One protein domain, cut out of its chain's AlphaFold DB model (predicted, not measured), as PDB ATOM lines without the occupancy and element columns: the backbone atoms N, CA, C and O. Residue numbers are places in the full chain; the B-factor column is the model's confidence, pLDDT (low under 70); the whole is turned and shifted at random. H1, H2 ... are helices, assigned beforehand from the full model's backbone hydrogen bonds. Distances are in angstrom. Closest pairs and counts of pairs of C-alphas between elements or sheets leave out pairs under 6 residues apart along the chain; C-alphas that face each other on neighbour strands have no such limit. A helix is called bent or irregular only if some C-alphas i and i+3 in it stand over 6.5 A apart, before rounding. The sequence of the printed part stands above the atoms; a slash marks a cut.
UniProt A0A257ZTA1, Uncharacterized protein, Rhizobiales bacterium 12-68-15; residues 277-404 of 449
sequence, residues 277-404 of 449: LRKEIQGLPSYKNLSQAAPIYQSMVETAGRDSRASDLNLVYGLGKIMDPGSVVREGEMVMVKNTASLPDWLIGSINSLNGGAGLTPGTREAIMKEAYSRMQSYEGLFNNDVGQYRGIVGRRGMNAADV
ATOM      1  N   LEU A 277     -38.739   9.061 -33.666       89.12
ATOM      2  CA  LEU A 277     -37.946   8.507 -32.563       89.12
ATOM      3  C   LEU A 277     -38.822   7.749 -31.560       89.12
ATOM      4  O   LEU A 277     -38.447   6.674 -31.102       89.12
ATOM      5  N   ARG A 278     -40.022   8.260 -31.255       91.31
ATOM      6  CA  ARG A 278     -40.966   7.557 -30.380       91.31
ATOM      7  C   ARG A 278     -41.386   6.212 -30.973       91.31
ATOM      8  O   ARG A 278     -41.411   5.225 -30.249       91.31
ATOM      9  N   LYS A 279     -41.687   6.154 -32.276       93.31
ATOM     10  CA  LYS A 279     -42.026   4.895 -32.967       93.31
ATOM     11  C   LYS A 279     -40.867   3.902 -32.948       93.31
ATOM     12  O   LYS A 279     -41.102   2.713 -32.756       93.31
ATOM     13  N   GLU A 280     -39.640   4.383 -33.115       92.94
ATOM     14  CA  GLU A 280     -38.433   3.558 -33.026       92.94
ATOM     15  C   GLU A 280     -38.285   2.952 -31.623       92.94
ATOM     16  O   GLU A 280     -38.181   1.733 -31.487       92.94
ATOM     17  N   ILE A 281     -38.423   3.778 -30.577       95.12
ATOM     18  CA  ILE A 281     -38.401   3.331 -29.175       95.12
ATOM     19  C   ILE A 281     -39.534   2.336 -28.893       95.12
ATOM     20  O   ILE A 281     -39.304   1.302 -28.272       95.12
ATOM     21  N   GLN A 282     -40.749   2.603 -29.378       93.81
ATOM     22  CA  GLN A 282     -41.895   1.698 -29.234       93.81
ATOM     23  C   GLN A 282     -41.713   0.372 -29.995       93.81
ATOM     24  O   GLN A 282     -42.339  -0.640 -29.667       93.81
ATOM     25  N   GLY A 283     -40.852   0.364 -31.012       94.19
ATOM     26  CA  GLY A 283     -40.469  -0.824 -31.762       94.19
ATOM     27  C   GLY A 283     -39.546  -1.768 -30.989       94.19
ATOM     28  O   GLY A 283     -39.559  -2.969 -31.285       94.19
ATOM     29  N   LEU A 284     -38.806  -1.253 -29.998       93.06
ATOM     30  CA  LEU A 284     -37.818  -2.010 -29.228       93.06
ATOM     31  C   LEU A 284     -38.465  -3.183 -28.470       93.06
ATOM     32  O   LEU A 284     -39.518  -3.014 -27.845       93.06
ATOM     33  N   PRO A 285     -37.828  -4.369 -28.450       93.50
ATOM     34  CA  PRO A 285     -38.300  -5.493 -27.643       93.50
ATOM     35  C   PRO A 285     -38.406  -5.158 -26.150       93.50
ATOM     36  O   PRO A 285     -39.380  -5.537 -25.504       93.50
ATOM     37  N   SER A 286     -37.450  -4.396 -25.606       93.62
ATOM     38  CA  SER A 286     -37.446  -3.968 -24.201       93.62
ATOM     39  C   SER A 286     -38.651  -3.098 -23.845       93.62
ATOM     40  O   SER A 286     -39.284  -3.330 -22.816       93.62
ATOM     41  N   TYR A 287     -39.025  -2.158 -24.723       95.38
ATOM     42  CA  TYR A 287     -40.239  -1.358 -24.567       95.38
ATOM     43  C   TYR A 287     -41.484  -2.242 -24.557       95.38
ATOM     44  O   TYR A 287     -42.319  -2.116 -23.665       95.38
ATOM     45  N   LYS A 288     -41.612  -3.154 -25.531       93.88
ATOM     46  CA  LYS A 288     -42.790  -4.027 -25.654       93.88
ATOM     47  C   LYS A 288     -42.967  -4.894 -24.412       93.88
ATOM     48  O   LYS A 288     -44.043  -4.859 -23.817       93.88
ATOM     49  N   ASN A 289     -41.900  -5.561 -23.977       92.31
ATOM     50  CA  ASN A 289     -41.907  -6.404 -22.782       92.31
ATOM     51  C   ASN A 289     -42.322  -5.609 -21.540       92.31
ATOM     52  O   ASN A 289     -43.228  -6.024 -20.820       92.31
ATOM     53  N   LEU A 290     -41.720  -4.435 -21.325       93.94
ATOM     54  CA  LEU A 290     -42.043  -3.588 -20.179       93.94
ATOM     55  C   LEU A 290     -43.479  -3.045 -20.248       93.94
ATOM     56  O   LEU A 290     -44.196  -3.082 -19.251       93.94
ATOM     57  N   SER A 291     -43.928  -2.599 -21.425       94.69
ATOM     58  CA  SER A 291     -45.279  -2.059 -21.631       94.69
ATOM     59  C   SER A 291     -46.388  -3.088 -21.410       94.69
ATOM     60  O   SER A 291     -47.475  -2.729 -20.967       94.69
ATOM     61  N   GLN A 292     -46.107  -4.363 -21.684       92.44
ATOM     62  CA  GLN A 292     -47.030  -5.469 -21.443       92.44
ATOM     63  C   GLN A 292     -46.972  -5.943 -19.985       92.44
ATOM     64  O   GLN A 292     -48.013  -6.222 -19.397       92.44
ATOM     65  N   ALA A 293     -45.781  -6.000 -19.384       93.62
ATOM     66  CA  ALA A 293     -45.592  -6.493 -18.022       93.62
ATOM     67  C   ALA A 293     -46.041  -5.493 -16.940       93.62
ATOM     68  O   ALA A 293     -46.600  -5.902 -15.923       93.62
ATOM     69  N   ALA A 294     -45.846  -4.186 -17.154       94.19
ATOM     70  CA  ALA A 294     -46.157  -3.144 -16.172       94.19
ATOM     71  C   ALA A 294     -47.611  -3.164 -15.649       94.19
ATOM     72  O   ALA A 294     -47.789  -3.235 -14.429       94.19
ATOM     73  N   PRO A 295     -48.660  -3.155 -16.500       93.38
ATOM     74  CA  PRO A 295     -50.042  -3.197 -16.010       93.38
ATOM     75  C   PRO A 295     -50.385  -4.521 -15.309       93.38
ATOM     76  O   PRO A 295     -51.206  -4.548 -14.393       93.38
ATOM     77  N   ILE A 296     -49.734  -5.621 -15.698       93.44
ATOM     78  CA  ILE A 296     -49.930  -6.936 -15.078       93.44
ATOM     79  C   ILE A 296     -49.358  -6.933 -13.664       93.44
ATOM     80  O   ILE A 296     -50.041  -7.329 -12.721       93.44
ATOM     81  N   TYR A 297     -48.139  -6.415 -13.496       95.56
ATOM     82  CA  TYR A 297     -47.527  -6.271 -12.179       95.56
ATOM     83  C   TYR A 297     -48.367  -5.380 -11.259       95.56
ATOM     84  O   TYR A 297     -48.585  -5.728 -10.100       95.56
ATOM     85  N   GLN A 298     -48.903  -4.274 -11.782       93.44
ATOM     86  CA  GLN A 298     -49.795  -3.404 -11.016       93.44
ATOM     87  C   GLN A 298     -51.048  -4.155 -10.526       93.44
ATOM     88  O   GLN A 298     -51.363  -4.108  -9.338       93.44
ATOM     89  N   SER A 299     -51.707  -4.922 -11.399       92.44
ATOM     90  CA  SER A 299     -52.848  -5.773 -11.020       92.44
ATOM     91  C   SER A 299     -52.476  -6.814  -9.952       92.44
ATOM     92  O   SER A 299     -53.231  -7.058  -9.003       92.44
ATOM     93  N   MET A 300     -51.282  -7.406 -10.045       94.19
ATOM     94  CA  MET A 300     -50.785  -8.328  -9.021       94.19
ATOM     95  C   MET A 300     -50.608  -7.625  -7.670       94.19
ATOM     96  O   MET A 300     -51.080  -8.140  -6.661       94.19
ATOM     97  N   VAL A 301     -50.009  -6.430  -7.636       93.38
ATOM     98  CA  VAL A 301     -49.843  -5.628  -6.405       93.38
ATOM     99  C   VAL A 301     -51.193  -5.328  -5.749       93.38
ATOM    100  O   VAL A 301     -51.344  -5.503  -4.539       93.38
ATOM    101  N   GLU A 302     -52.195  -4.940  -6.540       90.38
ATOM    102  CA  GLU A 302     -53.543  -4.616  -6.057       90.38
ATOM    103  C   GLU A 302     -54.303  -5.834  -5.509       90.38
ATOM    104  O   GLU A 302     -55.180  -5.700  -4.647       90.38
ATOM    105  N   THR A 303     -53.994  -7.033  -6.005       90.19
ATOM    106  CA  THR A 303     -54.701  -8.267  -5.634       90.19
ATOM    107  C   THR A 303     -53.971  -9.102  -4.590       90.19
ATOM    108  O   THR A 303     -54.633  -9.810  -3.829       90.19
ATOM    109  N   ALA A 304     -52.649  -8.963  -4.464       88.88
ATOM    110  CA  ALA A 304     -51.805  -9.773  -3.588       88.88
ATOM    111  C   ALA A 304     -52.205  -9.730  -2.105       88.88
ATOM    112  O   ALA A 304     -51.995 -10.709  -1.388       88.88
ATOM    113  N   GLY A 305     -52.824  -8.635  -1.648       86.44
ATOM    114  CA  GLY A 305     -53.345  -8.503  -0.282       86.44
ATOM    115  C   GLY A 305     -54.683  -9.209  -0.021       86.44
ATOM    116  O   GLY A 305     -55.115  -9.282   1.127       86.44
ATOM    117  N   ARG A 306     -55.369  -9.710  -1.055       87.88
ATOM    118  CA  ARG A 306     -56.684 -10.359  -0.929       87.88
ATOM    119  C   ARG A 306     -56.508 -11.865  -0.822       87.88
ATOM    120  O   ARG A 306     -56.070 -12.483  -1.788       87.88
ATOM    121  N   ASP A 307     -56.896 -12.456   0.307       84.56
ATOM    122  CA  ASP A 307     -56.806 -13.905   0.490       84.56
ATOM    123  C   ASP A 307     -58.009 -14.631  -0.133       84.56
ATOM    124  O   ASP A 307     -59.023 -14.890   0.515       84.56
ATOM    125  N   SER A 308     -57.948 -14.872  -1.443       87.50
ATOM    126  CA  SER A 308     -59.005 -15.564  -2.180       87.50
ATOM    127  C   SER A 308     -58.444 -16.369  -3.347       87.50
ATOM    128  O   SER A 308     -57.421 -16.019  -3.933       87.50
ATOM    129  N   ARG A 309     -59.173 -17.415  -3.751       83.69
ATOM    130  CA  ARG A 309     -58.811 -18.259  -4.902       83.69
ATOM    131  C   ARG A 309     -58.682 -17.460  -6.202       83.69
ATOM    132  O   ARG A 309     -57.815 -17.744  -7.017       83.69
ATOM    133  N   ALA A 310     -59.534 -16.453  -6.393       82.75
ATOM    134  CA  ALA A 310     -59.459 -15.570  -7.554       82.75
ATOM    135  C   ALA A 310     -58.186 -14.709  -7.534       82.75
ATOM    136  O   ALA A 310     -57.557 -14.526  -8.574       82.75
ATOM    137  N   SER A 311     -57.781 -14.220  -6.355       89.00
ATOM    138  CA  SER A 311     -56.515 -13.502  -6.195       89.00
ATOM    139  C   SER A 311     -55.323 -14.411  -6.489       89.00
ATOM    140  O   SER A 311     -54.473 -14.051  -7.294       89.00
ATOM    141  N   ASP A 312     -55.309 -15.625  -5.940       89.50
ATOM    142  CA  ASP A 312     -54.238 -16.598  -6.175       89.50
ATOM    143  C   ASP A 312     -54.023 -16.923  -7.652       89.50
ATOM    144  O   ASP A 312     -52.889 -16.957  -8.131       89.50
ATOM    145  N   LEU A 313     -55.123 -17.133  -8.378       87.00
ATOM    146  CA  LEU A 313     -55.080 -17.342  -9.818       87.00
ATOM    147  C   LEU A 313     -54.494 -16.117 -10.523       87.00
ATOM    148  O   LEU A 313     -53.598 -16.275 -11.347       87.00
ATOM    149  N   ASN A 314     -54.928 -14.904 -10.166       89.50
ATOM    150  CA  ASN A 314     -54.378 -13.680 -10.747       89.50
ATOM    151  C   ASN A 314     -52.862 -13.555 -10.514       89.50
ATOM    152  O   ASN A 314     -52.127 -13.214 -11.434       89.50
ATOM    153  N   LEU A 315     -52.370 -13.891  -9.317       91.62
ATOM    154  CA  LEU A 315     -50.936 -13.831  -9.012       91.62
ATOM    155  C   LEU A 315     -50.121 -14.800  -9.873       91.62
ATOM    156  O   LEU A 315     -49.075 -14.439 -10.409       91.62
ATOM    157  N   VAL A 316     -50.604 -16.030 -10.018       89.06
ATOM    158  CA  VAL A 316     -49.912 -17.071 -10.780       89.06
ATOM    159  C   VAL A 316     -49.953 -16.791 -12.281       89.06
ATOM    160  O   VAL A 316     -48.913 -16.858 -12.943       89.06
ATOM    161  N   TYR A 317     -51.118 -16.423 -12.819       86.25
ATOM    162  CA  TYR A 317     -51.250 -16.042 -14.228       86.25
ATOM    163  C   TYR A 317     -50.470 -14.767 -14.545       86.25
ATOM    164  O   TYR A 317     -49.802 -14.697 -15.579       86.25
ATOM    165  N   GLY A 318     -50.511 -13.789 -13.643       91.31
ATOM    166  CA  GLY A 318     -49.759 -12.552 -13.759       91.31
ATOM    167  C   GLY A 318     -48.256 -12.808 -13.819       91.31
ATOM    168  O   GLY A 318     -47.597 -12.321 -14.735       91.31
ATOM    169  N   LEU A 319     -47.717 -13.652 -12.929       91.62
ATOM    170  CA  LEU A 319     -46.303 -14.026 -12.976       91.62
ATOM    171  C   LEU A 319     -45.950 -14.736 -14.287       91.62
ATOM    172  O   LEU A 319     -44.964 -14.368 -14.918       91.62
ATOM    173  N   GLY A 320     -46.764 -15.697 -14.734       86.81
ATOM    174  CA  GLY A 320     -46.543 -16.378 -16.013       86.81
ATOM    175  C   GLY A 320     -46.474 -15.405 -17.196       86.81
ATOM    176  O   GLY A 320     -45.568 -15.499 -18.022       86.81
ATOM    177  N   LYS A 321     -47.370 -14.413 -17.238       88.38
ATOM    178  CA  LYS A 321     -47.353 -13.349 -18.251       88.38
ATOM    179  C   LYS A 321     -46.163 -12.399 -18.125       88.38
ATOM    180  O   LYS A 321     -45.663 -11.940 -19.140       88.38
ATOM    181  N   ILE A 322     -45.709 -12.085 -16.913       91.50
ATOM    182  CA  ILE A 322     -44.514 -11.252 -16.712       91.50
ATOM    183  C   ILE A 322     -43.254 -12.003 -17.144       91.50
ATOM    184  O   ILE A 322     -42.328 -11.378 -17.639       91.50
ATOM    185  N   MET A 323     -43.201 -13.326 -16.973       88.12
ATOM    186  CA  MET A 323     -42.063 -14.132 -17.419       88.12
ATOM    187  C   MET A 323     -41.981 -14.241 -18.945       88.12
ATOM    188  O   MET A 323     -40.876 -14.315 -19.483       88.12
ATOM    189  N   ASP A 324     -43.126 -14.227 -19.628       85.88
ATOM    190  CA  ASP A 324     -43.203 -14.259 -21.088       85.88
ATOM    191  C   ASP A 324     -44.325 -13.342 -21.627       85.88
ATOM    192  O   ASP A 324     -45.414 -13.813 -21.982       85.88
ATOM    193  N   PRO A 325     -44.080 -12.016 -21.698       81.62
ATOM    194  CA  PRO A 325     -45.090 -11.043 -22.126       81.62
ATOM    195  C   PRO A 325     -45.533 -11.229 -23.583       81.62
ATOM    196  O   PRO A 325     -46.680 -10.942 -23.932       81.62
ATOM    197  N   GLY A 326     -44.636 -11.754 -24.426       71.50
ATOM    198  CA  GLY A 326     -44.885 -12.006 -25.844       71.50
ATOM    199  C   GLY A 326     -45.714 -13.262 -26.119       71.50
ATOM    200  O   GLY A 326     -46.221 -13.419 -27.233       71.50
ATOM    201  N   SER A 327     -45.882 -14.144 -25.130       70.12
ATOM    202  CA  SER A 327     -46.610 -15.396 -25.297       70.12
ATOM    203  C   SER A 327     -48.108 -15.274 -25.035       70.12
ATOM    204  O   SER A 327     -48.608 -14.664 -24.074       70.12
ATOM    205  N   VAL A 328     -48.870 -15.931 -25.908       57.81
ATOM    206  CA  VAL A 328     -50.312 -16.074 -25.758       57.81
ATOM    207  C   VAL A 328     -50.590 -17.147 -24.707       57.81
ATOM    208  O   VAL A 328     -50.939 -18.275 -25.028       57.81
ATOM    209  N   VAL A 329     -50.497 -16.786 -23.430       57.44
ATOM    210  CA  VAL A 329     -51.182 -17.551 -22.377       57.44
ATOM    211  C   VAL A 329     -52.683 -17.422 -22.651       57.44
ATOM    212  O   VAL A 329     -53.264 -16.363 -22.397       57.44
ATOM    213  N   ARG A 330     -53.275 -18.444 -23.280       60.59
ATOM    214  CA  ARG A 330     -54.722 -18.560 -23.501       60.59
ATOM    215  C   ARG A 330     -55.324 -19.194 -22.255       60.59
ATOM    216  O   ARG A 330     -54.838 -20.225 -21.802       60.59
ATOM    217  N   GLU A 331     -56.400 -18.616 -21.733       57.81
ATOM    218  CA  GLU A 331     -57.105 -19.116 -20.540       57.81
ATOM    219  C   GLU A 331     -57.593 -20.575 -20.697       57.81
ATOM    220  O   GLU A 331     -57.737 -21.291 -19.713       57.81
ATOM    221  N   GLY A 332     -57.772 -21.049 -21.938       49.75
ATOM    222  CA  GLY A 332     -58.107 -22.443 -22.260       49.75
ATOM    223  C   GLY A 332     -56.922 -23.421 -22.308       49.75
ATOM    224  O   GLY A 332     -57.139 -24.624 -22.419       49.75
ATOM    225  N   GLU A 333     -55.678 -22.943 -22.209       53.34
ATOM    226  CA  GLU A 333     -54.453 -23.755 -22.268       53.34
ATOM    227  C   GLU A 333     -53.736 -23.835 -20.911       53.34
ATOM    228  O   GLU A 333     -52.508 -23.806 -20.836       53.34
ATOM    229  N   MET A 334     -54.480 -24.035 -19.817       49.44
ATOM    230  CA  MET A 334     -53.908 -24.422 -18.510       49.44
ATOM    231  C   MET A 334     -52.912 -25.606 -18.598       49.44
ATOM    232  O   MET A 334     -52.099 -25.804 -17.698       49.44
ATOM    233  N   VAL A 335     -52.952 -26.391 -19.683       46.09
ATOM    234  CA  VAL A 335     -52.077 -27.545 -19.951       46.09
ATOM    235  C   VAL A 335     -50.711 -27.157 -20.550       46.09
ATOM    236  O   VAL A 335     -49.766 -27.941 -20.458       46.09
ATOM    237  N   MET A 336     -50.530 -25.946 -21.089       42.91
ATOM    238  CA  MET A 336     -49.261 -25.535 -21.721       42.91
ATOM    239  C   MET A 336     -48.190 -25.025 -20.751       42.91
ATOM    240  O   MET A 336     -47.138 -24.575 -21.185       42.91
ATOM    241  N   VAL A 337     -48.355 -25.235 -19.443       47.50
ATOM    242  CA  VAL A 337     -47.222 -25.202 -18.497       47.50
ATOM    243  C   VAL A 337     -46.220 -26.331 -18.796       47.50
ATOM    244  O   VAL A 337     -45.049 -26.222 -18.454       47.50
ATOM    245  N   LYS A 338     -46.639 -27.401 -19.492       43.62
ATOM    246  CA  LYS A 338     -45.752 -28.518 -19.859       43.62
ATOM    247  C   LYS A 338     -44.717 -28.197 -20.945       43.62
ATOM    248  O   LYS A 338     -43.709 -28.889 -20.998       43.62
ATOM    249  N   ASN A 339     -44.945 -27.187 -21.791       44.09
ATOM    250  CA  ASN A 339     -44.037 -26.856 -22.901       44.09
ATOM    251  C   ASN A 339     -43.262 -25.551 -22.694       44.09
ATOM    252  O   ASN A 339     -42.332 -25.265 -23.446       44.09
ATOM    253  N   THR A 340     -43.598 -24.761 -21.674       49.47
ATOM    254  CA  THR A 340     -42.783 -23.610 -21.294       49.47
ATOM    255  C   THR A 340     -41.645 -24.109 -20.409       49.47
ATOM    256  O   THR A 340     -41.769 -24.147 -19.190       49.47
ATOM    257  N   ALA A 341     -40.514 -24.475 -21.019       49.19
ATOM    258  CA  ALA A 341     -39.280 -24.892 -20.336       49.19
ATOM    259  C   ALA A 341     -38.694 -23.842 -19.355       49.19
ATOM    260  O   ALA A 341     -37.618 -24.036 -18.800       49.19
ATOM    261  N   SER A 342     -39.390 -22.722 -19.150       61.53
ATOM    262  CA  SER A 342     -38.917 -21.530 -18.452       61.53
ATOM    263  C   SER A 342     -39.573 -21.307 -17.085       61.53
ATOM    264  O   SER A 342     -39.160 -20.387 -16.380       61.53
ATOM    265  N   LEU A 343     -40.600 -22.080 -16.699       70.06
ATOM    266  CA  LEU A 343     -41.260 -21.901 -15.399       70.06
ATOM    267  C   LEU A 343     -40.566 -22.718 -14.294       70.06
ATOM    268  O   LEU A 343     -40.317 -23.905 -14.491       70.06
ATOM    269  N   PRO A 344     -40.285 -22.131 -13.115       77.00
ATOM    270  CA  PRO A 344     -39.696 -22.864 -11.999       77.00
ATOM    271  C   PRO A 344     -40.630 -23.954 -11.453       77.00
ATOM    272  O   PRO A 344     -41.828 -23.717 -11.286       77.00
ATOM    273  N   ASP A 345     -40.074 -25.101 -11.049       78.94
ATOM    274  CA  ASP A 345     -40.836 -26.245 -10.512       78.94
ATOM    275  C   ASP A 345     -41.758 -25.876  -9.337       78.94
ATOM    276  O   ASP A 345     -42.877 -26.381  -9.218       78.94
ATOM    277  N   TRP A 346     -41.327 -24.947  -8.478       81.31
ATOM    278  CA  TRP A 346     -42.123 -24.486  -7.336       81.31
ATOM    279  C   TRP A 346     -43.401 -23.743  -7.769       81.31
ATOM    280  O   TRP A 346     -44.436 -23.832  -7.098       81.31
ATOM    281  N   LEU A 347     -43.360 -23.041  -8.906       81.38
ATOM    282  CA  LEU A 347     -44.518 -22.351  -9.469       81.38
ATOM    283  C   LEU A 347     -45.477 -23.355 -10.114       81.38
ATOM    284  O   LEU A 347     -46.687 -23.254  -9.912       81.38
ATOM    285  N   ILE A 348     -44.947 -24.371 -10.801       80.75
ATOM    286  CA  ILE A 348     -45.738 -25.488 -11.343       80.75
ATOM    287  C   ILE A 348     -46.479 -26.213 -10.209       80.75
ATOM    288  O   ILE A 348     -47.678 -26.475 -10.312       80.75
ATOM    289  N   GLY A 349     -45.802 -26.475  -9.086       79.81
ATOM    290  CA  GLY A 349     -46.429 -27.030  -7.884       79.81
ATOM    291  C   GLY A 349     -47.557 -26.146  -7.334       79.81
ATOM    292  O   GLY A 349     -48.621 -26.651  -6.976       79.81
ATOM    293  N   SER A 350     -47.363 -24.826  -7.341       79.56
ATOM    294  CA  SER A 350     -48.368 -23.849  -6.897       79.56
ATOM    295  C   SER A 350     -49.602 -23.829  -7.812       79.56
ATOM    296  O   SER A 350     -50.732 -23.820  -7.324       79.56
ATOM    297  N   ILE A 351     -49.398 -23.913  -9.132       80.38
ATOM    298  CA  ILE A 351     -50.468 -24.055 -10.135       80.38
ATOM    299  C   ILE A 351     -51.261 -25.345  -9.903       80.38
ATOM    300  O   ILE A 351     -52.492 -25.323  -9.857       80.38
ATOM    301  N   ASN A 352     -50.574 -26.475  -9.716       80.31
ATOM    302  CA  ASN A 352     -51.222 -27.768  -9.490       80.31
ATOM    303  C   ASN A 352     -52.034 -27.786  -8.186       80.31
ATOM    304  O   ASN A 352     -53.152 -28.303  -8.167       80.31
ATOM    305  N   SER A 353     -51.507 -27.174  -7.121       79.62
ATOM    306  CA  SER A 353     -52.214 -26.983  -5.849       79.62
ATOM    307  C   SER A 353     -53.504 -26.178  -6.040       79.62
ATOM    308  O   SER A 353     -54.567 -26.583  -5.561       79.62
ATOM    309  N   LEU A 354     -53.443 -25.088  -6.815       80.94
ATOM    310  CA  LEU A 354     -54.620 -24.289  -7.151       80.94
ATOM    311  C   LEU A 354     -55.650 -25.096  -7.934       80.94
ATOM    312  O   LEU A 354     -56.825 -25.111  -7.563       80.94
ATOM    313  N   ASN A 355     -55.230 -25.833  -8.959       76.69
ATOM    314  CA  ASN A 355     -56.123 -26.689  -9.745       76.69
ATOM    315  C   ASN A 355     -56.797 -27.776  -8.895       76.69
ATOM    316  O   ASN A 355     -57.976 -28.056  -9.094       76.69
ATOM    317  N   GLY A 356     -56.089 -28.316  -7.898       76.25
ATOM    318  CA  GLY A 356     -56.608 -29.288  -6.930       76.25
ATOM    319  C   GLY A 356     -57.567 -28.723  -5.874       76.25
ATOM    320  O   GLY A 356     -58.049 -29.477  -5.035       76.25
ATOM    321  N   GLY A 357     -57.856 -27.418  -5.894       73.25
ATOM    322  CA  GLY A 357     -58.805 -26.783  -4.970       73.25
ATOM    323  C   GLY A 357     -58.165 -26.024  -3.803       73.25
ATOM    324  O   GLY A 357     -58.860 -25.259  -3.138       73.25
ATOM    325  N   ALA A 358     -56.858 -26.171  -3.575       80.06
ATOM    326  CA  ALA A 358     -56.156 -25.485  -2.492       80.06
ATOM    327  C   ALA A 358     -55.847 -24.016  -2.845       80.06
ATOM    328  O   ALA A 358     -55.755 -23.666  -4.018       80.06
ATOM    329  N   GLY A 359     -55.716 -23.150  -1.837       83.25
ATOM    330  CA  GLY A 359     -55.239 -21.767  -1.998       83.25
ATOM    331  C   GLY A 359     -53.715 -21.665  -1.886       83.25
ATOM    332  O   GLY A 359     -53.054 -22.620  -1.464       83.25
ATOM    333  N   LEU A 360     -53.143 -20.514  -2.244       86.19
ATOM    334  CA  LEU A 360     -51.714 -20.261  -2.031       86.19
ATOM    335  C   LEU A 360     -51.446 -19.893  -0.575       86.19
ATOM    336  O   LEU A 360     -52.157 -19.093   0.029       86.19
ATOM    337  N   THR A 361     -50.344 -20.412  -0.032       87.31
ATOM    338  CA  THR A 361     -49.869 -19.960   1.278       87.31
ATOM    339  C   THR A 361     -49.401 -18.501   1.196       87.31
ATOM    340  O   THR A 361     -48.917 -18.069   0.142       87.31
ATOM    341  N   PRO A 362     -49.447 -17.735   2.301       86.25
ATOM    342  CA  PRO A 362     -48.919 -16.374   2.318       86.25
ATOM    343  C   PRO A 362     -47.464 -16.294   1.833       86.25
ATOM    344  O   PRO A 362     -47.125 -15.389   1.067       86.25
ATOM    345  N   GLY A 363     -46.619 -17.254   2.228       86.25
ATOM    346  CA  GLY A 363     -45.220 -17.323   1.796       86.25
ATOM    347  C   GLY A 363     -45.076 -17.542   0.288       86.25
ATOM    348  O   GLY A 363     -44.243 -16.904  -0.347       86.25
ATOM    349  N   THR A 364     -45.937 -18.370  -0.310       87.69
ATOM    350  CA  THR A 364     -45.974 -18.567  -1.768       87.69
ATOM    351  C   THR A 364     -46.390 -17.290  -2.499       87.69
ATOM    352  O   THR A 364     -45.760 -16.933  -3.492       87.69
ATOM    353  N   ARG A 365     -47.397 -16.560  -1.996       91.06
ATOM    354  CA  ARG A 365     -47.811 -15.264  -2.572       91.06
ATOM    355  C   ARG A 365     -46.658 -14.258  -2.571       91.06
ATOM    356  O   ARG A 365     -46.415 -13.588  -3.567       91.06
ATOM    357  N   GLU A 366     -45.921 -14.187  -1.469       90.75
ATOM    358  CA  GLU A 366     -44.756 -13.309  -1.334       90.75
ATOM    359  C   GLU A 366     -43.618 -13.703  -2.280       90.75
ATOM    360  O   GLU A 366     -43.043 -12.836  -2.936       90.75
ATOM    361  N   ALA A 367     -43.338 -15.002  -2.418       90.12
ATOM    362  CA  ALA A 367     -42.353 -15.500  -3.376       90.12
ATOM    363  C   ALA A 367     -42.724 -15.133  -4.824       90.12
ATOM    364  O   ALA A 367     -41.869 -14.660  -5.571       90.12
ATOM    365  N   ILE A 368     -44.002 -15.276  -5.196       92.44
ATOM    366  CA  ILE A 368     -44.522 -14.869  -6.511       92.44
ATOM    367  C   ILE A 368     -44.325 -13.370  -6.739       92.44
ATOM    368  O   ILE A 368     -43.782 -12.973  -7.770       92.44
ATOM    369  N   MET A 369     -44.721 -12.536  -5.775       94.81
ATOM    370  CA  MET A 369     -44.587 -11.083  -5.898       94.81
ATOM    371  C   MET A 369     -43.126 -10.636  -5.979       94.81
ATOM    372  O   MET A 369     -42.806  -9.723  -6.744       94.81
ATOM    373  N   LYS A 370     -42.233 -11.289  -5.229       94.12
ATOM    374  CA  LYS A 370     -40.792 -11.028  -5.267       94.12
ATOM    375  C   LYS A 370     -40.182 -11.393  -6.621       94.12
ATOM    376  O   LYS A 370     -39.397 -10.613  -7.157       94.12
ATOM    377  N   GLU A 371     -40.553 -12.541  -7.182       93.44
ATOM    378  CA  GLU A 371     -40.082 -12.954  -8.508       93.44
ATOM    379  C   GLU A 371     -40.608 -12.009  -9.596       93.44
ATOM    380  O   GLU A 371     -39.830 -11.508 -10.407       93.44
ATOM    381  N   ALA A 372     -41.902 -11.674  -9.562       94.88
ATOM    382  CA  ALA A 372     -42.503 -10.721 -10.494       94.88
ATOM    383  C   ALA A 372     -41.802  -9.351 -10.442       94.88
ATOM    384  O   ALA A 372     -41.497  -8.763 -11.480       94.88
ATOM    385  N   TYR A 373     -41.475  -8.876  -9.236       96.12
ATOM    386  CA  TYR A 373     -40.732  -7.634  -9.043       96.12
ATOM    387  C   TYR A 373     -39.321  -7.689  -9.646       96.12
ATOM    388  O   TYR A 373     -38.928  -6.783 -10.380       96.12
ATOM    389  N   SER A 374     -38.578  -8.772  -9.401       94.81
ATOM    390  CA  SER A 374     -37.236  -8.990  -9.966       94.81
ATOM    391  C   SER A 374     -37.238  -8.943 -11.503       94.81
ATOM    392  O   SER A 374     -36.368  -8.331 -12.138       94.81
ATOM    393  N   ARG A 375     -38.268  -9.528 -12.129       93.94
ATOM    394  CA  ARG A 375     -38.453  -9.473 -13.588       93.94
ATOM    395  C   ARG A 375     -38.774  -8.068 -14.081       93.94
ATOM    396  O   ARG A 375     -38.154  -7.624 -15.047       93.94
ATOM    397  N   MET A 376     -39.647  -7.338 -13.386       95.88
ATOM    398  CA  MET A 376     -39.926  -5.932 -13.693       95.88
ATOM    399  C   MET A 376     -38.662  -5.069 -13.642       95.88
ATOM    400  O   MET A 376     -38.394  -4.332 -14.588       95.88
ATOM    401  N   GLN A 377     -37.831  -5.222 -12.607       95.25
ATOM    402  CA  GLN A 377     -36.554  -4.506 -12.506       95.25
ATOM    403  C   GLN A 377     -35.615  -4.826 -13.678       95.25
ATOM    404  O   GLN A 377     -34.940  -3.938 -14.200       95.25
ATOM    405  N   SER A 378     -35.598  -6.085 -14.122       94.25
ATOM    406  CA  SER A 378     -34.804  -6.500 -15.282       94.25
ATOM    407  C   SER A 378     -35.291  -5.824 -16.570       94.25
ATOM    408  O   SER A 378     -34.475  -5.305 -17.335       94.25
ATOM    409  N   TYR A 379     -36.607  -5.762 -16.801       94.81
ATOM    410  CA  TYR A 379     -37.180  -5.062 -17.958       94.81
ATOM    411  C   TYR A 379     -36.948  -3.552 -17.915       94.81
ATOM    412  O   TYR A 379     -36.573  -2.969 -18.933       94.81
ATOM    413  N   GLU A 380     -37.098  -2.925 -16.749       94.06
ATOM    414  CA  GLU A 380     -36.767  -1.511 -16.558       94.06
ATOM    415  C   GLU A 380     -35.288  -1.234 -16.852       94.06
ATOM    416  O   GLU A 380     -34.968  -0.244 -17.511       94.06
ATOM    417  N   GLY A 381     -34.379  -2.098 -16.393       93.94
ATOM    418  CA  GLY A 381     -32.943  -1.975 -16.650       93.94
ATOM    419  C   GLY A 381     -32.598  -2.072 -18.136       93.94
ATOM    420  O   GLY A 381     -31.884  -1.212 -18.657       93.94
ATOM    421  N   LEU A 382     -33.152  -3.072 -18.831       93.75
ATOM    422  CA  LEU A 382     -32.964  -3.257 -20.275       93.75
ATOM    423  C   LEU A 382     -33.515  -2.074 -21.073       93.75
ATOM    424  O   LEU A 382     -32.804  -1.508 -21.901       93.75
ATOM    425  N   PHE A 383     -34.742  -1.641 -20.777       95.31
ATOM    426  CA  PHE A 383     -35.333  -0.481 -21.438       95.31
ATOM    427  C   PHE A 383     -34.505   0.786 -21.197       95.31
ATOM    428  O   PHE A 383     -34.226   1.528 -22.136       95.31
ATOM    429  N   ASN A 384     -34.049   1.020 -19.961       93.25
ATOM    430  CA  ASN A 384     -33.228   2.183 -19.624       93.25
ATOM    431  C   ASN A 384     -31.873   2.208 -20.338       93.25
ATOM    432  O   ASN A 384     -31.391   3.305 -20.643       93.25
ATOM    433  N   ASN A 385     -31.280   1.036 -20.581       93.75
ATOM    434  CA  ASN A 385     -30.071   0.886 -21.384       93.75
ATOM    435  C   ASN A 385     -30.359   1.255 -22.846       93.75
ATOM    436  O   ASN A 385     -29.746   2.184 -23.377       93.75
ATOM    437  N   ASP A 386     -31.383   0.640 -23.444       92.31
ATOM    438  CA  ASP A 386     -31.724   0.854 -24.853       92.31
ATOM    439  C   ASP A 386     -32.089   2.312 -25.161       92.31
ATOM    440  O   ASP A 386     -31.686   2.849 -26.197       92.31
ATOM    441  N   VAL A 387     -32.813   2.991 -24.259       93.38
ATOM    442  CA  VAL A 387     -33.176   4.411 -24.438       93.38
ATOM    443  C   VAL A 387     -32.027   5.380 -24.138       93.38
ATOM    444  O   VAL A 387     -32.137   6.573 -24.437       93.38
ATOM    445  N   GLY A 388     -30.911   4.906 -23.575       91.31
ATOM    446  CA  GLY A 388     -29.745   5.728 -23.241       91.31
ATOM    447  C   GLY A 388     -29.174   6.475 -24.450       91.31
ATOM    448  O   GLY A 388     -28.922   7.679 -24.373       91.31
ATOM    449  N   GLN A 389     -29.072   5.805 -25.601       86.50
ATOM    450  CA  GLN A 389     -28.623   6.425 -26.857       86.50
ATOM    451  C   GLN A 389     -29.587   7.517 -27.361       86.50
ATOM    452  O   GLN A 389     -29.153   8.561 -27.858       86.50
ATOM    453  N   TYR A 390     -30.895   7.325 -27.160       90.69
ATOM    454  CA  TYR A 390     -31.930   8.268 -27.588       90.69
ATOM    455  C   TYR A 390     -31.920   9.535 -26.739       90.69
ATOM    456  O   TYR A 390     -32.079  10.623 -27.288       90.69
ATOM    457  N   ARG A 391     -31.638   9.434 -25.431       90.19
ATOM    458  CA  ARG A 391     -31.451  10.612 -24.559       90.19
ATOM    459  C   ARG A 391     -30.364  11.545 -25.104       90.19
ATOM    460  O   ARG A 391     -30.553  12.758 -25.127       90.19
ATOM    461  N   GLY A 392     -29.264  10.984 -25.614       85.44
ATOM    462  CA  GLY A 392     -28.198  11.760 -26.252       85.44
ATOM    463  C   GLY A 392     -28.642  12.449 -27.549       85.44
ATOM    464  O   GLY A 392     -28.299  13.608 -27.775       85.44
ATOM    465  N   ILE A 393     -29.423  11.763 -28.391       84.81
ATOM    466  CA  ILE A 393     -29.975  12.334 -29.636       84.81
ATOM    467  C   ILE A 393     -30.950  13.473 -29.324       84.81
ATOM    468  O   ILE A 393     -30.859  14.540 -29.929       84.81
ATOM    469  N   VAL A 394     -31.851  13.249 -28.369       86.69
ATOM    470  CA  VAL A 394     -32.823  14.232 -27.880       86.69
ATOM    471  C   VAL A 394     -32.109  15.480 -27.364       86.69
ATOM    472  O   VAL A 394     -32.423  16.580 -27.817       86.69
ATOM    473  N   GLY A 395     -31.100  15.309 -26.502       83.00
ATOM    474  CA  GLY A 395     -30.332  16.419 -25.934       83.00
ATOM    475  C   GLY A 395     -29.580  17.232 -26.990       83.00
ATOM    476  O   GLY A 395     -29.667  18.456 -26.994       83.00
ATOM    477  N   ARG A 396     -28.915  16.570 -27.949       80.88
ATOM    478  CA  ARG A 396     -28.217  17.259 -29.055       80.88
ATOM    479  C   ARG A 396     -29.150  18.038 -29.982       80.88
ATOM    480  O   ARG A 396     -28.691  18.932 -30.679       80.88
ATOM    481  N   ARG A 397     -30.433  17.676 -30.026       81.44
ATOM    482  CA  ARG A 397     -31.451  18.302 -30.882       81.44
ATOM    483  C   ARG A 397     -32.353  19.287 -30.131       81.44
ATOM    484  O   ARG A 397     -33.353  19.718 -30.697       81.44
ATOM    485  N   GLY A 398     -32.046  19.596 -28.868       76.50
ATOM    486  CA  GLY A 398     -32.844  20.516 -28.050       76.50
ATOM    487  C   GLY A 398     -34.292  20.059 -27.831       76.50
ATOM    488  O   GLY A 398     -35.162  20.884 -27.576       76.50
ATOM    489  N   MET A 399     -34.571  18.758 -27.968       82.62
ATOM    490  CA  MET A 399     -35.910  18.205 -27.766       82.62
ATOM    491  C   MET A 399     -36.163  17.927 -26.283       82.62
ATOM    492  O   MET A 399     -35.243  17.611 -25.525       82.62
ATOM    493  N   ASN A 400     -37.429  17.954 -25.874       83.56
ATOM    494  CA  ASN A 400     -37.817  17.468 -24.559       83.56
ATOM    495  C   ASN A 400     -37.857  15.930 -24.560       83.56
ATOM    496  O   ASN A 400     -38.554  15.304 -25.358       83.56
ATOM    497  N   ALA A 401     -37.118  15.305 -23.641       86.75
ATOM    498  CA  ALA A 401     -37.079  13.851 -23.512       86.75
ATOM    499  C   ALA A 401     -38.444  13.243 -23.184       86.75
ATOM    500  O   ALA A 401     -38.712  12.133 -23.633       86.75
ATOM    501  N   ALA A 402     -39.311  13.960 -22.463       86.81
ATOM    502  CA  ALA A 402     -40.656  13.485 -22.146       86.81
ATOM    503  C   ALA A 402     -41.550  13.360 -23.391       86.81
ATOM    504  O   ALA A 402     -42.432  12.506 -23.427       86.81
ATOM    505  N   ASP A 403     -41.282  14.150 -24.433       83.81
ATOM    506  CA  ASP A 403     -42.044  14.081 -25.677       83.81
ATOM    507  C   ASP A 403     -41.610  12.886 -26.532       83.81
ATOM    508  O   ASP A 403     -42.377  12.404 -27.358       83.81
ATOM    509  N   VAL A 404     -40.399  12.362 -26.345       88.38
ATOM    510  CA  VAL A 404     -39.837  11.309 -27.207       88.38
ATOM    511  C   VAL A 404     -39.785   9.955 -26.510       88.38
ATOM    512  O   VAL A 404     -40.130   8.940 -27.112       88.38
TER     513      VAL A 404
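This is residues 277 to 404 of the 449 residues of an uncharacterized protein of Rhizobiales bacterium 12-68-15 (UniProt A0A257ZTA1). A long helix, H6, makes the spine of an elongated body; beside one half of it the hairpin of H2b and H3 completes a three-helix bundle, while H2a, the other arm of the bent helix H2, crosses its other half. Beyond the bundle, H5 packs on H3, with the small H4 in a loop near H5; at the opposite end H1, H7 and H8 gather in a loose cluster. The printed part has 128 residues with eight named helices, H1 to H8 in chain order, and no named strand: the class is all helix. The whole is loose, with a radius of gyration of the C-alphas of 17.6 A and spans of 59 by 30 by 21 A.

Start at H6, residues 362 to 386. H2, residues 285 to 304, was assigned as one helix by its hydrogen bonds but is bent, C-alphas 292 and 295 being 6.6 A apart; its arms H2a, 285 to 292, and H2b, 295 to 304, stand at a steep tilt of 42 degrees. H6 touches H2a with residues 376 to 386 alone, closest at the C-alphas of Ser 286 and Phe 383, 4.9 A. H3, residues 309 to 323, is the hub; its closest C-alphas to H6 are Leu 319 and Ala 372, 5.6 A, at a shallow tilt of 29 degrees, the same way. H2b and H3 form a helical hairpin, closest at the C-alphas of Met 300 and Leu 315, 5.5 A. H5, residues 345 to 355, touches H3 at the C-alphas of Val 316 and Ile 351, 7.0 A. H4, residues 334 to 338, is only just irregular, C-alphas 334 and 337 being 6.7 A apart, and is close to H5 but not clearly touching, at 7.3 A between the C-alphas of Val 337 and Ile 348. H7, residues 388 to 396, and H8, residues 401 to 404, touch only at the corner, closest at the C-alphas of Val 394 and Ala 401, 6.1 A. H1, residues 277 to 283, is close to H8 but not clearly touching, at 5.0 A between the C-alphas of Arg 278 and Val 404. Every O i to N i+4 pair is within hydrogen-bond range in H1, H2a, H2b, H3, H5 and H6, against 4 of 5 in H7 and 0 of 1 in H4, where 1 of 2 O i to N i+3 pairs is; H8 is too short for an i+4 pair.

Find C-alpha 277, where H1 begins, at (-37.946, 8.507, -32.563). H6 runs 36.5 A from C-alpha 362 at (-48.919, -16.374, 2.318) to C-alpha 386 at (-31.724, 0.854, -24.853). H3 measures 21.3 A, H5 15.3 A and H2b 14.2 A.

The C-alphas farthest apart, Gly 356 and Gly 398, are 59.1 A apart. The printed part has no cut and no long link. Look for low confidence at residues 328 to 342, under 70 in pLDDT.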